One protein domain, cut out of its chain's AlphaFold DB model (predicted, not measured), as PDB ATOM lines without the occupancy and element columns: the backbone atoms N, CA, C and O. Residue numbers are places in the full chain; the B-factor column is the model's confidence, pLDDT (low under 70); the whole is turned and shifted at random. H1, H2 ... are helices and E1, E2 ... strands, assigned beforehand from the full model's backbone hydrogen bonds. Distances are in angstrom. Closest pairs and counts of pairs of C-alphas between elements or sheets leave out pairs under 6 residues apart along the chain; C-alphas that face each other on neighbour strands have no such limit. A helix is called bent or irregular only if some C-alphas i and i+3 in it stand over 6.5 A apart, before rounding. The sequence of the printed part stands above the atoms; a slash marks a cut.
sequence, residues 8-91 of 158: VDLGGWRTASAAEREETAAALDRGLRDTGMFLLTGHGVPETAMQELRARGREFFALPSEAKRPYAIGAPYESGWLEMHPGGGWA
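This is residues 8 to 91 of the 158 residues of a protein of Streptomyces sp. SJ1-7 (UniProt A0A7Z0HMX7). Two separate ends are joined by one long helix, H3, most of which stands free as a bridge between them. At one end H1, H2 and the short strand E1 make a loose, open frame, with E1 folding back beside the first printed residues, 8 to 9; at the other end are the short helix H4 and a looping stretch with no named element, residues 72 to 91. The printed part has 84 residues with four named helices and one named strand, in the order H1, H2, E1, H3, H4, and the class is mostly helix. The whole is extended, with a radius of gyration of the C-alphas of 19.8 A, and elongated, with spans of 56 by 30 by 20 A.

H1, residues 10 to 15, and H2, residues 18 to 34, form a helical hairpin over a tight link of 2 residues. They only just touch, with 3 pairs of C-alphas within 8 A, and H2 does so with residues 20 to 24 alone; the closest C-alphas are those of Trp 13 and Arg 21, 6.0 A apart. They run opposite ways at a shallow tilt of 23 degrees. E1, residues 39 to 41, pairs with no named strand, but its residues 40 to 41 pair with residues 8 to 9, parallel. The closest C-alphas of H1 and E1 are those of Leu 10 and Thr 41, 6.0 A apart. E1 is apart from H2 and also from H3, residues 47 to 62. H3 touches no helix and is apart from H1 and H2. H4, residues 65 to 71, is close to H3 but not clearly touching, the closest C-alphas being those of Phe 60 and Lys 68, 7.9 A apart. Their lines stand at a steep tilt of 60 degrees, opposite ways. In H2 and H3 every O i to N i+4 pair is within hydrogen-bond range, against 1 of 2 in H1 and 1 of 3 in H4, where 2 of 4 O i to N i+3 pairs are.

H1 begins with C-alpha 10 at (80.802, 189.224, 166.800). H2 measures 24.4 A from first to last C-alpha. H3 measures 22.7 A, from C-alpha 47 at (75.274, 203.077, 163.385) to C-alpha 62. H4 ends with C-alpha 71 at (48.683, 200.388, 158.108), and it is only just irregular: C-alphas 67 and 70 are 6.9 A apart.

The two C-alphas farthest apart in the domain are those of Ala 19 and Glu 66, 56.0 A. Residues 45 to 59, of which 47 to 59 belong to H3, stand free. The printed part has no cut, and the four links between named elements are tight. The mean pLDDT of the printed part is 88.0, and residues 85 to 91 are under 70.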
ATOM      1  N   VAL A   8      78.582 189.825 173.983       91.19
ATOM      2  CA  VAL A   8      79.292 189.004 172.995       91.19
ATOM      3  C   VAL A   8      79.688 189.867 171.805       91.19
ATOM      4  O   VAL A   8      78.830 190.489 171.176       91.19
ATOM      5  N   ASP A   9      80.979 189.876 171.472       91.06
ATOM      6  CA  ASP A   9      81.508 190.594 170.312       91.06
ATOM      7  C   ASP A   9      81.617 189.687 169.076       91.06
ATOM      8  O   ASP A   9      82.498 188.832 168.970       91.06
ATOM      9  N   LEU A  10      80.738 189.910 168.094       91.12
ATOM     10  CA  LEU A  10      80.802 189.224 166.800       91.12
ATOM     11  C   LEU A  10      81.948 189.704 165.913       91.12
ATOM     12  O   LEU A  10      82.306 189.002 164.964       91.12
ATOM     13  N   GLY A  11      82.476 190.904 166.149       90.75
ATOM     14  CA  GLY A  11      83.627 191.421 165.420       90.75
ATOM     15  C   GLY A  11      84.847 190.561 165.719       90.75
ATOM     16  O   GLY A  11      85.360 189.892 164.819       90.75
ATOM     17  N   GLY A  12      85.222 190.497 166.999       89.31
ATOM     18  CA  GLY A  12      86.300 189.649 167.500       89.31
ATOM     19  C   GLY A  12      86.080 188.164 167.216       89.31
ATOM     20  O   GLY A  12      87.000 187.494 166.754       89.31
ATOM     21  N   TRP A  13      84.854 187.648 167.369       90.06
ATOM     22  CA  TRP A  13      84.560 186.234 167.093       90.06
ATOM     23  C   TRP A  13      84.866 185.817 165.642       90.06
ATOM     24  O   TRP A  13      85.353 184.708 165.392       90.06
ATOM     25  N   ARG A  14      84.628 186.701 164.661       89.62
ATOM     26  CA  ARG A  14      84.918 186.406 163.245       89.62
ATOM     27  C   ARG A  14      86.416 186.258 162.976       89.62
ATOM     28  O   ARG A  14      86.782 185.442 162.134       89.62
ATOM     29  N   THR A  15      87.265 186.986 163.694       92.81
ATOM     30  CA  THR A  15      88.731 186.936 163.547       92.81
ATOM     31  C   THR A  15      89.423 186.026 164.564       92.81
ATOM     32  O   THR A  15      90.612 185.767 164.419       92.81
ATOM     33  N   ALA A  16      88.691 185.539 165.565       91.88
ATOM     34  CA  ALA A  16      89.197 184.700 166.641       91.88
ATOM     35  C   ALA A  16      89.686 183.323 166.163       91.88
ATOM     36  O   ALA A  16      89.159 182.736 165.207       91.88
ATOM     37  N   SER A  17      90.669 182.792 166.885       95.50
ATOM     38  CA  SER A  17      91.128 181.407 166.789       95.50
ATOM     39  C   SER A  17      90.041 180.417 167.230       95.50
ATOM     40  O   SER A  17      89.027 180.784 167.824       95.50
ATOM     41  N   ALA A  18      90.245 179.126 166.955       94.44
ATOM     42  CA  ALA A  18      89.290 178.092 167.352       94.44
ATOM     43  C   ALA A  18      89.052 178.055 168.875       94.44
ATOM     44  O   ALA A  18      87.903 177.968 169.299       94.44
ATOM     45  N   ALA A  19      90.113 178.195 169.677       93.56
ATOM     46  CA  ALA A  19      90.027 178.179 171.136       93.56
ATOM     47  C   ALA A  19      89.248 179.388 171.687       93.56
ATOM     48  O   ALA A  19      88.349 179.227 172.507       93.56
ATOM     49  N   GLU A  20      89.521 180.592 171.179       91.31
ATOM     50  CA  GLU A  20      88.812 181.820 171.583       91.31
ATOM     51  C   GLU A  20      87.321 181.781 171.202       91.31
ATOM     52  O   GLU A  20      86.451 182.273 171.929       91.31
ATOM     53  N   ARG A  21      86.992 181.163 170.059       93.31
ATOM     54  CA  ARG A  21      85.596 180.945 169.660       93.31
ATOM     55  C   ARG A  21      84.882 179.966 170.582       93.31
ATOM     56  O   ARG A  21      83.703 180.178 170.860       93.31
ATOM     57  N   GLU A  22      85.567 178.919 171.029       93.38
ATOM     58  CA  GLU A  22      85.017 177.929 171.958       93.38
ATOM     59  C   GLU A  22      84.761 178.543 173.339       93.38
ATOM     60  O   GLU A  22      83.680 178.362 173.900       93.38
ATOM     61  N   GLU A  23      85.679 179.374 173.833       90.31
ATOM     62  CA  GLU A  23      85.483 180.144 175.065       90.31
ATOM     63  C   GLU A  23      84.276 181.090 174.961       90.31
ATOM     64  O   GLU A  23      83.400 181.097 175.832       90.31
ATOM     65  N   THR A  24      84.177 181.836 173.857       89.88
ATOM     66  CA  THR A  24      83.038 182.729 173.592       89.88
ATOM     67  C   THR A  24      81.720 181.948 173.527       89.88
ATOM     68  O   THR A  24      80.708 182.386 174.077       89.88
ATOM     69  N   ALA A  25      81.719 180.777 172.884       91.62
ATOM     70  CA  ALA A  25      80.546 179.914 172.802       91.62
ATOM     71  C   ALA A  25      80.137 179.372 174.179       91.62
ATOM     72  O   ALA A  25      78.951 179.384 174.505       91.62
ATOM     73  N   ALA A  26      81.096 178.970 175.017       90.81
ATOM     74  CA  ALA A  26      80.832 178.527 176.383       90.81
ATOM     75  C   ALA A  26      80.287 179.661 177.271       90.81
ATOM     76  O   ALA A  26      79.429 179.434 178.129       90.81
ATOM     77  N   ALA A  27      80.754 180.897 177.073       86.81
ATOM     78  CA  ALA A  27      80.218 182.072 177.757       86.81
ATOM     79  C   ALA A  27      78.777 182.390 177.316       86.81
ATOM     80  O   ALA A  27      77.915 182.614 178.167       86.81
ATOM     81  N   LEU A  28      78.498 182.346 176.009       90.62
ATOM     82  CA  LEU A  28      77.150 182.508 175.454       90.62
ATOM     83  C   LEU A  28      76.192 181.438 175.998       90.62
ATOM     84  O   LEU A  28      75.090 181.759 176.433       90.62
ATOM     85  N   ASP A  29      76.621 180.178 175.991       91.50
ATOM     86  CA  ASP A  29      75.833 179.031 176.442       91.50
ATOM     87  C   ASP A  29      75.457 179.139 177.927       91.50
ATOM     88  O   ASP A  29      74.288 178.980 178.285       91.50
ATOM     89  N   ARG A  30      76.411 179.509 178.794       88.81
ATOM     90  CA  ARG A  30      76.117 179.822 180.205       88.81
ATOM     91  C   ARG A  30      75.147 180.995 180.333       88.81
ATOM     92  O   ARG A  30      74.127 180.878 181.004       88.81
ATOM     93  N   GLY A  31      75.407 182.085 179.616       87.94
ATOM     94  CA  GLY A  31      74.558 183.274 179.604       87.94
ATOM     95  C   GLY A  31      73.097 182.992 179.252       87.94
ATOM     96  O   GLY A  31      72.183 183.482 179.921       87.94
ATOM     97  N   LEU A  32      72.881 182.168 178.225       90.62
ATOM     98  CA  LEU A  32      71.557 181.761 177.764       90.62
ATOM     99  C   LEU A  32      70.844 180.826 178.743       90.62
ATOM    100  O   LEU A  32      69.621 180.906 178.848       90.62
ATOM    101  N   ARG A  33      71.565 179.965 179.469       91.25
ATOM    102  CA  ARG A  33      70.961 179.120 180.512       91.25
ATOM    103  C   ARG A  33      70.607 179.899 181.774       91.25
ATOM    104  O   ARG A  33      69.593 179.591 182.392       91.25
ATOM    105  N   ASP A  34      71.412 180.896 182.123       89.00
ATOM    106  CA  ASP A  34      71.264 181.620 183.386       89.00
ATOM    107  C   ASP A  34      70.299 182.807 183.261       89.00
ATOM    108  O   ASP A  34      69.347 182.930 184.030       89.00
ATOM    109  N   THR A  35      70.528 183.685 182.280       87.38
ATOM    110  CA  THR A  35      69.765 184.937 182.109       87.38
ATOM    111  C   THR A  35      68.747 184.877 180.970       87.38
ATOM    112  O   THR A  35      67.833 185.698 180.918       87.38
ATOM    113  N   GLY A  36      68.901 183.928 180.037       89.62
ATOM    114  CA  GLY A  36      68.054 183.813 178.846       89.62
ATOM    115  C   GLY A  36      68.289 184.892 177.785       89.62
ATOM    116  O   GLY A  36      67.595 184.902 176.768       89.62
ATOM    117  N   MET A  37      69.249 185.801 177.988       91.06
ATOM    118  CA  MET A  37      69.536 186.891 177.057       91.06
ATOM    119  C   MET A  37      71.016 187.286 177.051       91.06
ATOM    120  O   MET A  37      71.768 186.985 177.968       91.06
ATOM    121  N   PHE A  38      71.440 187.989 176.006       91.81
ATOM    122  CA  PHE A  38      72.788 188.535 175.887       91.81
ATOM    123  C   PHE A  38      72.757 189.800 175.027       91.81
ATOM    124  O   PHE A  38      71.822 190.022 174.252       91.81
ATOM    125  N   LEU A  39      73.780 190.636 175.162       92.12
ATOM    126  CA  LEU A  39      74.003 191.798 174.312       92.12
ATOM    127  C   LEU A  39      75.019 191.458 173.229       92.12
ATOM    128  O   LEU A  39      75.974 190.727 173.464       92.12
ATOM    129  N   LEU A  40      74.812 192.015 172.041       92.44
ATOM    130  CA  LEU A  40      75.609 191.713 170.862       92.44
ATOM    131  C   LEU A  40      76.302 192.970 170.342       92.44
ATOM    132  O   LEU A  40      75.641 193.944 169.978       92.44
ATOM    133  N   THR A  41      77.626 192.933 170.260       93.25
ATOM    134  CA  THR A  41      78.461 193.992 169.681       93.25
ATOM    135  C   THR A  41      79.174 193.473 168.428       93.25
ATOM    136  O   THR A  41      79.072 192.298 168.079       93.25
ATOM    137  N   GLY A  42      79.772 194.369 167.634       91.56
ATOM    138  CA  GLY A  42      80.506 193.975 166.417       91.56
ATOM    139  C   GLY A  42      79.669 193.272 165.330       91.56
ATOM    140  O   GLY A  42      80.201 192.652 164.410       91.56
ATOM    141  N   HIS A  43      78.338 193.357 165.406       92.69
ATOM    142  CA  HIS A  43      77.415 192.742 164.449       92.69
ATOM    143  C   HIS A  43      77.581 193.252 163.004       92.69
ATOM    144  O   HIS A  43      77.333 192.493 162.068       92.69
ATOM    145  N   GLY A  44      78.079 194.482 162.825       91.50
ATOM    146  CA  GLY A  44      78.398 195.069 161.519       91.50
ATOM    147  C   GLY A  44      77.266 195.891 160.895       91.50
ATOM    148  O   GLY A  44      77.395 196.323 159.753       91.50
ATOM    149  N   VAL A  45      76.167 196.128 161.621       93.44
ATOM    150  CA  VAL A  45      75.133 197.069 161.169       93.44
ATOM    151  C   VAL A  45      75.659 198.494 161.364       93.44
ATOM    152  O   VAL A  45      76.099 198.824 162.468       93.44
ATOM    153  N   PRO A  46      75.626 199.349 160.326       94.81
ATOM    154  CA  PRO A  46      76.062 200.733 160.450       94.81
ATOM    155  C   PRO A  46      75.252 201.488 161.507       94.81
ATOM    156  O   PRO A  46      74.020 201.431 161.512       94.81
ATOM    157  N   GLU A  47      75.932 202.255 162.359       93.12
ATOM    158  CA  GLU A  47      75.274 203.077 163.385       93.12
ATOM    159  C   GLU A  47      74.275 204.064 162.758       93.12
ATOM    160  O   GLU A  47      73.173 204.248 163.271       93.12
ATOM    161  N   THR A  48      74.606 204.621 161.590       96.38
ATOM    162  CA  THR A  48      73.723 205.517 160.830       96.38
ATOM    163  C   THR A  48      72.393 204.855 160.474       96.38
ATOM    164  O   THR A  48      71.342 205.459 160.672       96.38
ATOM    165  N   ALA A  49      72.400 203.587 160.052       96.12
ATOM    166  CA  ALA A  49      71.179 202.850 159.730       96.12
ATOM    167  C   ALA A  49      70.293 202.642 160.971       96.12
ATOM    168  O   ALA A  49      69.070 202.778 160.899       96.12
ATOM    169  N   MET A  50      70.896 202.359 162.132       95.06
ATOM    170  CA  MET A  50      70.151 202.239 163.390       95.06
ATOM    171  C   MET A  50      69.570 203.585 163.842       95.06
ATOM    172  O   MET A  50      68.436 203.643 164.325       95.06
ATOM    173  N   GLN A  51      70.326 204.673 163.692       96.69
ATOM    174  CA  GLN A  51      69.870 206.023 164.025       96.69
ATOM    175  C   GLN A  51      68.718 206.470 163.123       96.69
ATOM    176  O   GLN A  51      67.703 206.950 163.635       96.69
ATOM    177  N   GLU A  52      68.833 206.247 161.814       97.62
ATOM    178  CA  GLU A  52      67.772 206.522 160.845       97.62
ATOM    179  C   GLU A  52      66.514 205.717 161.159       97.62
ATOM    180  O   GLU A  52      65.429 206.291 161.239       97.62
ATOM    181  N   LEU A  53      66.640 204.412 161.428       96.88
ATOM    182  CA  LEU A  53      65.504 203.569 161.805       96.88
ATOM    183  C   LEU A  53      64.775 204.122 163.039       96.88
ATOM    184  O   LEU A  53      63.548 204.240 163.036       96.88
ATOM    185  N   ARG A  54      65.520 204.509 164.081       96.62
ATOM    186  CA  ARG A  54      64.945 205.110 165.296       96.62
ATOM    187  C   ARG A  54      64.285 206.458 165.007       96.62
ATOM    188  O   ARG A  54      63.221 206.734 165.559       96.62
ATOM    189  N   ALA A  55      64.889 207.293 164.162       97.75
ATOM    190  CA  ALA A  55      64.323 208.583 163.768       97.75
ATOM    191  C   ALA A  55      63.002 208.407 163.007       97.75
ATOM    192  O   ALA A  55      61.987 208.967 163.418       97.75
ATOM    193  N   ARG A  56      62.980 207.536 161.991       97.19
ATOM    194  CA  ARG A  56      61.771 207.205 161.221       97.19
ATOM    195  C   ARG A  56      60.682 206.580 162.083       97.19
ATOM    196  O   ARG A  56      59.512 206.911 161.918       97.19
ATOM    197  N   GLY A  57      61.058 205.720 163.030       95.12
ATOM    198  CA  GLY A  57      60.125 205.174 164.012       95.12
ATOM    199  C   GLY A  57      59.454 206.283 164.824       95.12
ATOM    200  O   GLY A  57      58.228 206.337 164.886       95.12
ATOM    201  N   ARG A  58      60.238 207.210 165.391       95.88
ATOM    202  CA  ARG A  58      59.699 208.355 166.146       95.88
ATOM    203  C   ARG A  58      58.778 209.231 165.298       95.88
ATOM    204  O   ARG A  58      57.692 209.563 165.763       95.88
ATOM    205  N   GLU A  59      59.175 209.554 164.067       96.56
ATOM    206  CA  GLU A  59      58.353 210.319 163.118       96.56
ATOM    207  C   GLU A  59      57.011 209.626 162.855       96.56
ATOM    208  O   GLU A  59      55.957 210.243 162.988       96.56
ATOM    209  N   PHE A  60      57.038 208.327 162.541       93.94
ATOM    210  CA  PHE A  60      55.832 207.550 162.264       93.94
ATOM    211  C   PHE A  60      54.900 207.478 163.477       93.94
ATOM    212  O   PHE A  60      53.700 207.718 163.348       93.94
ATOM    213  N   PHE A  61      55.427 207.175 164.667       92.44
ATOM    214  CA  PHE A  61      54.596 207.045 165.865       92.44
ATOM    215  C   PHE A  61      54.043 208.387 166.366       92.44
ATOM    216  O   PHE A  61      52.976 208.377 166.987       92.44
ATOM    217  N   ALA A  62      54.692 209.509 166.034       93.06
ATOM    218  CA  ALA A  62      54.196 210.859 166.294       93.06
ATOM    219  C   ALA A  62      53.022 211.277 165.385       93.06
ATOM    220  O   ALA A  62      52.309 212.223 165.720       93.06
ATOM    221  N   LEU A  63      52.781 210.584 164.263       93.19
ATOM    222  CA  LEU A  63      51.626 210.866 163.405       93.19
ATOM    223  C   LEU A  63      50.293 210.598 164.137       93.19
ATOM    224  O   LEU A  63      50.222 209.672 164.962       93.19
ATOM    225  N   PRO A  64      49.214 211.331 163.795       91.75
ATOM    226  CA  PRO A  64      47.861 211.044 164.277       91.75
ATOM    227  C   PRO A  64      47.419 209.606 163.971       91.75
ATOM    228  O   PRO A  64      47.871 208.991 162.998       91.75
ATOM    229  N   SER A  65      46.525 209.045 164.789       87.50
ATOM    230  CA  SER A  65      46.028 207.670 164.610       87.50
ATOM    231  C   SER A  65      45.337 207.480 163.258       87.50
ATOM    232  O   SER A  65      45.496 206.431 162.635       87.50
ATOM    233  N   GLU A  66      44.659 208.503 162.738       89.50
ATOM    234  CA  GLU A  66      43.978 208.475 161.441       89.50
ATOM    235  C   GLU A  66      44.947 208.234 160.282       89.50
ATOM    236  O   GLU A  66      44.609 207.511 159.342       89.50
ATOM    237  N   ALA A  67      46.156 208.798 160.369       91.69
ATOM    238  CA  ALA A  67      47.214 208.615 159.381       91.69
ATOM    239  C   ALA A  67      47.869 207.227 159.484       91.69
ATOM    240  O   ALA A  67      48.348 206.696 158.482       91.69
ATOM    241  N   LYS A  68      47.858 206.613 160.675       91.38
ATOM    242  CA  LYS A  68      48.418 205.272 160.925       91.38
ATOM    243  C   LYS A  68      47.427 204.144 160.627       91.38
ATOM    244  O   LYS A  68      47.837 203.050 160.242       91.38
ATOM    245  N   ARG A  69      46.121 204.417 160.721       89.06
ATOM    246  CA  ARG A  69      45.019 203.460 160.510       89.06
ATOM    247  C   ARG A  69      45.078 202.657 159.200       89.06
ATOM    248  O   ARG A  69      44.732 201.480 159.246       89.06
ATOM    249  N   PRO A  70      45.516 203.202 158.048       90.56
ATOM    250  CA  PRO A  70      45.667 202.413 156.821       90.56
ATOM    251  C   PRO A  70      46.703 201.286 156.925       90.56
ATOM    252  O   PRO A  70      46.626 200.329 156.161       90.56
ATOM    253  N   TYR A  71      47.652 201.393 157.858       90.25
ATOM    254  CA  TYR A  71      48.683 200.388 158.108       90.25
ATOM    255  C   TYR A  71      48.278 199.388 159.193       90.25
ATOM    256  O   TYR A  71      49.093 198.539 159.543       90.25
ATOM    257  N   ALA A  72      47.072 199.498 159.761       88.38
ATOM    258  CA  ALA A  72      46.647 198.652 160.867       88.38
ATOM    259  C   ALA A  72      46.561 197.174 160.463       88.38
ATOM    260  O   ALA A  72      46.032 196.852 159.396       88.38
ATOM    261  N   ILE A  73      47.029 196.278 161.334       86.81
ATOM    262  CA  ILE A  73      46.847 194.836 161.131       86.81
ATOM    263  C   ILE A  73      45.362 194.466 161.257       86.81
ATOM    264  O   ILE A  73      44.675 194.894 162.186       86.81
ATOM    265  N   GLY A  74      44.850 193.682 160.311       81.00
ATOM    266  CA  GLY A  74      43.460 193.220 160.280       81.00
ATOM    267  C   GLY A  74      43.301 191.734 160.601       81.00
ATOM    268  O   GLY A  74      42.194 191.293 160.925       81.00
ATOM    269  N   ALA A  75      44.384 190.960 160.525       79.38
ATOM    270  CA  ALA A  75      44.393 189.531 160.803       79.38
ATOM    271  C   ALA A  75      45.651 189.087 161.574       79.38
ATOM    272  O   ALA A  75      46.681 189.766 161.544       79.38
ATOM    273  N   PRO A  76      45.592 187.928 162.260       75.00
ATOM    274  CA  PRO A  76      46.780 187.293 162.814       75.00
ATOM    275  C   PRO A  76      47.849 187.098 161.732       75.00
ATOM    276  O   PRO A  76      47.520 186.759 160.595       75.00
ATOM    277  N   TYR A  77      49.117 187.268 162.109       82.94
ATOM    278  CA  TYR A  77      50.289 187.101 161.236       82.94
ATOM    279  C   TYR A  77      50.449 188.152 160.123       82.94
ATOM    280  O   TYR A  77      51.354 188.030 159.298       82.94
ATOM    281  N   GLU A  78      49.627 189.205 160.103       84.31
ATOM    282  CA  GLU A  78      49.867 190.356 159.233       84.31
ATOM    283  C   GLU A  78      50.954 191.270 159.809       84.31
ATOM    284  O   GLU A  78      51.050 191.488 161.017       84.31
ATOM    285  N   SER A  79      51.779 191.825 158.920       87.00
ATOM    286  CA  SER A  79      52.719 192.891 159.268       87.00
ATOM    287  C   SER A  79      52.018 194.238 159.151       87.00
ATOM    288  O   SER A  79      51.429 194.538 158.114       87.00
ATOM    289  N   GLY A  80      52.107 195.064 160.187       90.06
ATOM    290  CA  GLY A  80      51.486 196.380 160.181       90.06
ATOM    291  C   GLY A  80      51.548 197.066 161.537       90.06
ATOM    292  O   GLY A  80      52.213 196.616 162.470       90.06
ATOM    293  N   TRP A  81      50.842 198.181 161.628       89.75
ATOM    294  CA  TRP A  81      50.659 198.940 162.846       89.75
ATOM    295  C   TRP A  81      49.647 198.240 163.759       89.75
ATOM    296  O   TRP A  81      48.560 197.853 163.335       89.75
ATOM    297  N   LEU A  82      49.998 198.095 165.032       85.94
ATOM    298  CA  LEU A  82      49.053 197.707 166.067       85.94
ATOM    299  C   LEU A  82      48.606 198.974 166.792       85.94
ATOM    300  O   LEU A  82      49.422 199.658 167.417       85.94
ATOM    301  N   GLU A  83      47.317 199.293 166.694       80.94
ATOM    302  CA  GLU A  83      46.747 200.383 167.475       80.94
ATOM    303  C   GLU A  83      46.753 199.996 168.955       80.94
ATOM    304  O   GLU A  83      46.185 198.984 169.365       80.94
ATOM    305  N   MET A  84      47.435 200.806 169.762       70.56
ATOM    306  CA  MET A  84      47.437 200.655 171.208       70.56
ATOM    307  C   MET A  84      46.189 201.366 171.731       70.56
ATOM    308  O   MET A  84      46.161 202.594 171.819       70.56
ATOM    309  N   HIS A  85      45.122 200.614 172.003       64.50
ATOM    310  CA  HIS A  85      43.890 201.222 172.496       64.50
ATOM    311  C   HIS A  85      44.080 201.765 173.921       64.50
ATOM    312  O   HIS A  85      44.736 201.111 174.743       64.50
ATOM    313  N   PRO A  86      43.479 202.927 174.247       56.06
ATOM    314  CA  PRO A  86      43.417 203.420 175.617       56.06
ATOM    315  C   PRO A  86      42.657 202.389 176.463       56.06
ATOM    316  O   PRO A  86      41.447 202.231 176.333       56.06
ATOM    317  N   GLY A  87      43.397 201.609 177.251       61.47
ATOM    318  CA  GLY A  87      42.897 200.425 177.960       61.47
ATOM    319  C   GLY A  87      43.846 199.221 177.924       61.47
ATOM    320  O   GLY A  87      43.590 198.241 178.614       61.47
ATOM    321  N   GLY A  88      44.939 199.277 177.150       55.41
ATOM    322  CA  GLY A  88      45.969 198.224 177.135       55.41
ATOM    323  C   GLY A  88      45.561 196.945 176.393       55.41
ATOM    324  O   GLY A  88      46.249 195.932 176.486       55.41
ATOM    325  N   GLY A  89      44.447 196.977 175.657       57.78
ATOM    326  CA  GLY A  89      43.972 195.862 174.839       57.78
ATOM    327  C   GLY A  89      44.480 195.931 173.399       57.78
ATOM    328  O   GLY A  89      44.569 197.006 172.806       57.78
ATOM    329  N   TRP A  90      44.753 194.764 172.816       55.97
ATOM    330  CA  TRP A  90      44.910 194.596 171.375       55.97
ATOM    331  C   TRP A  90      43.515 194.373 170.786       55.97
ATOM    332  O   TRP A  90      42.867 193.367 171.075       55.97
ATOM    333  N   ALA A  91      43.010 195.302 169.977       55.44
ATOM    334  CA  ALA A  91      41.867 194.984 169.135       55.44
ATOM    335  C   ALA A  91      42.413 194.682 167.746       55.44
ATOM    336  O   ALA A  91      42.749 195.588 166.991       55.44
TER     337      ALA A  91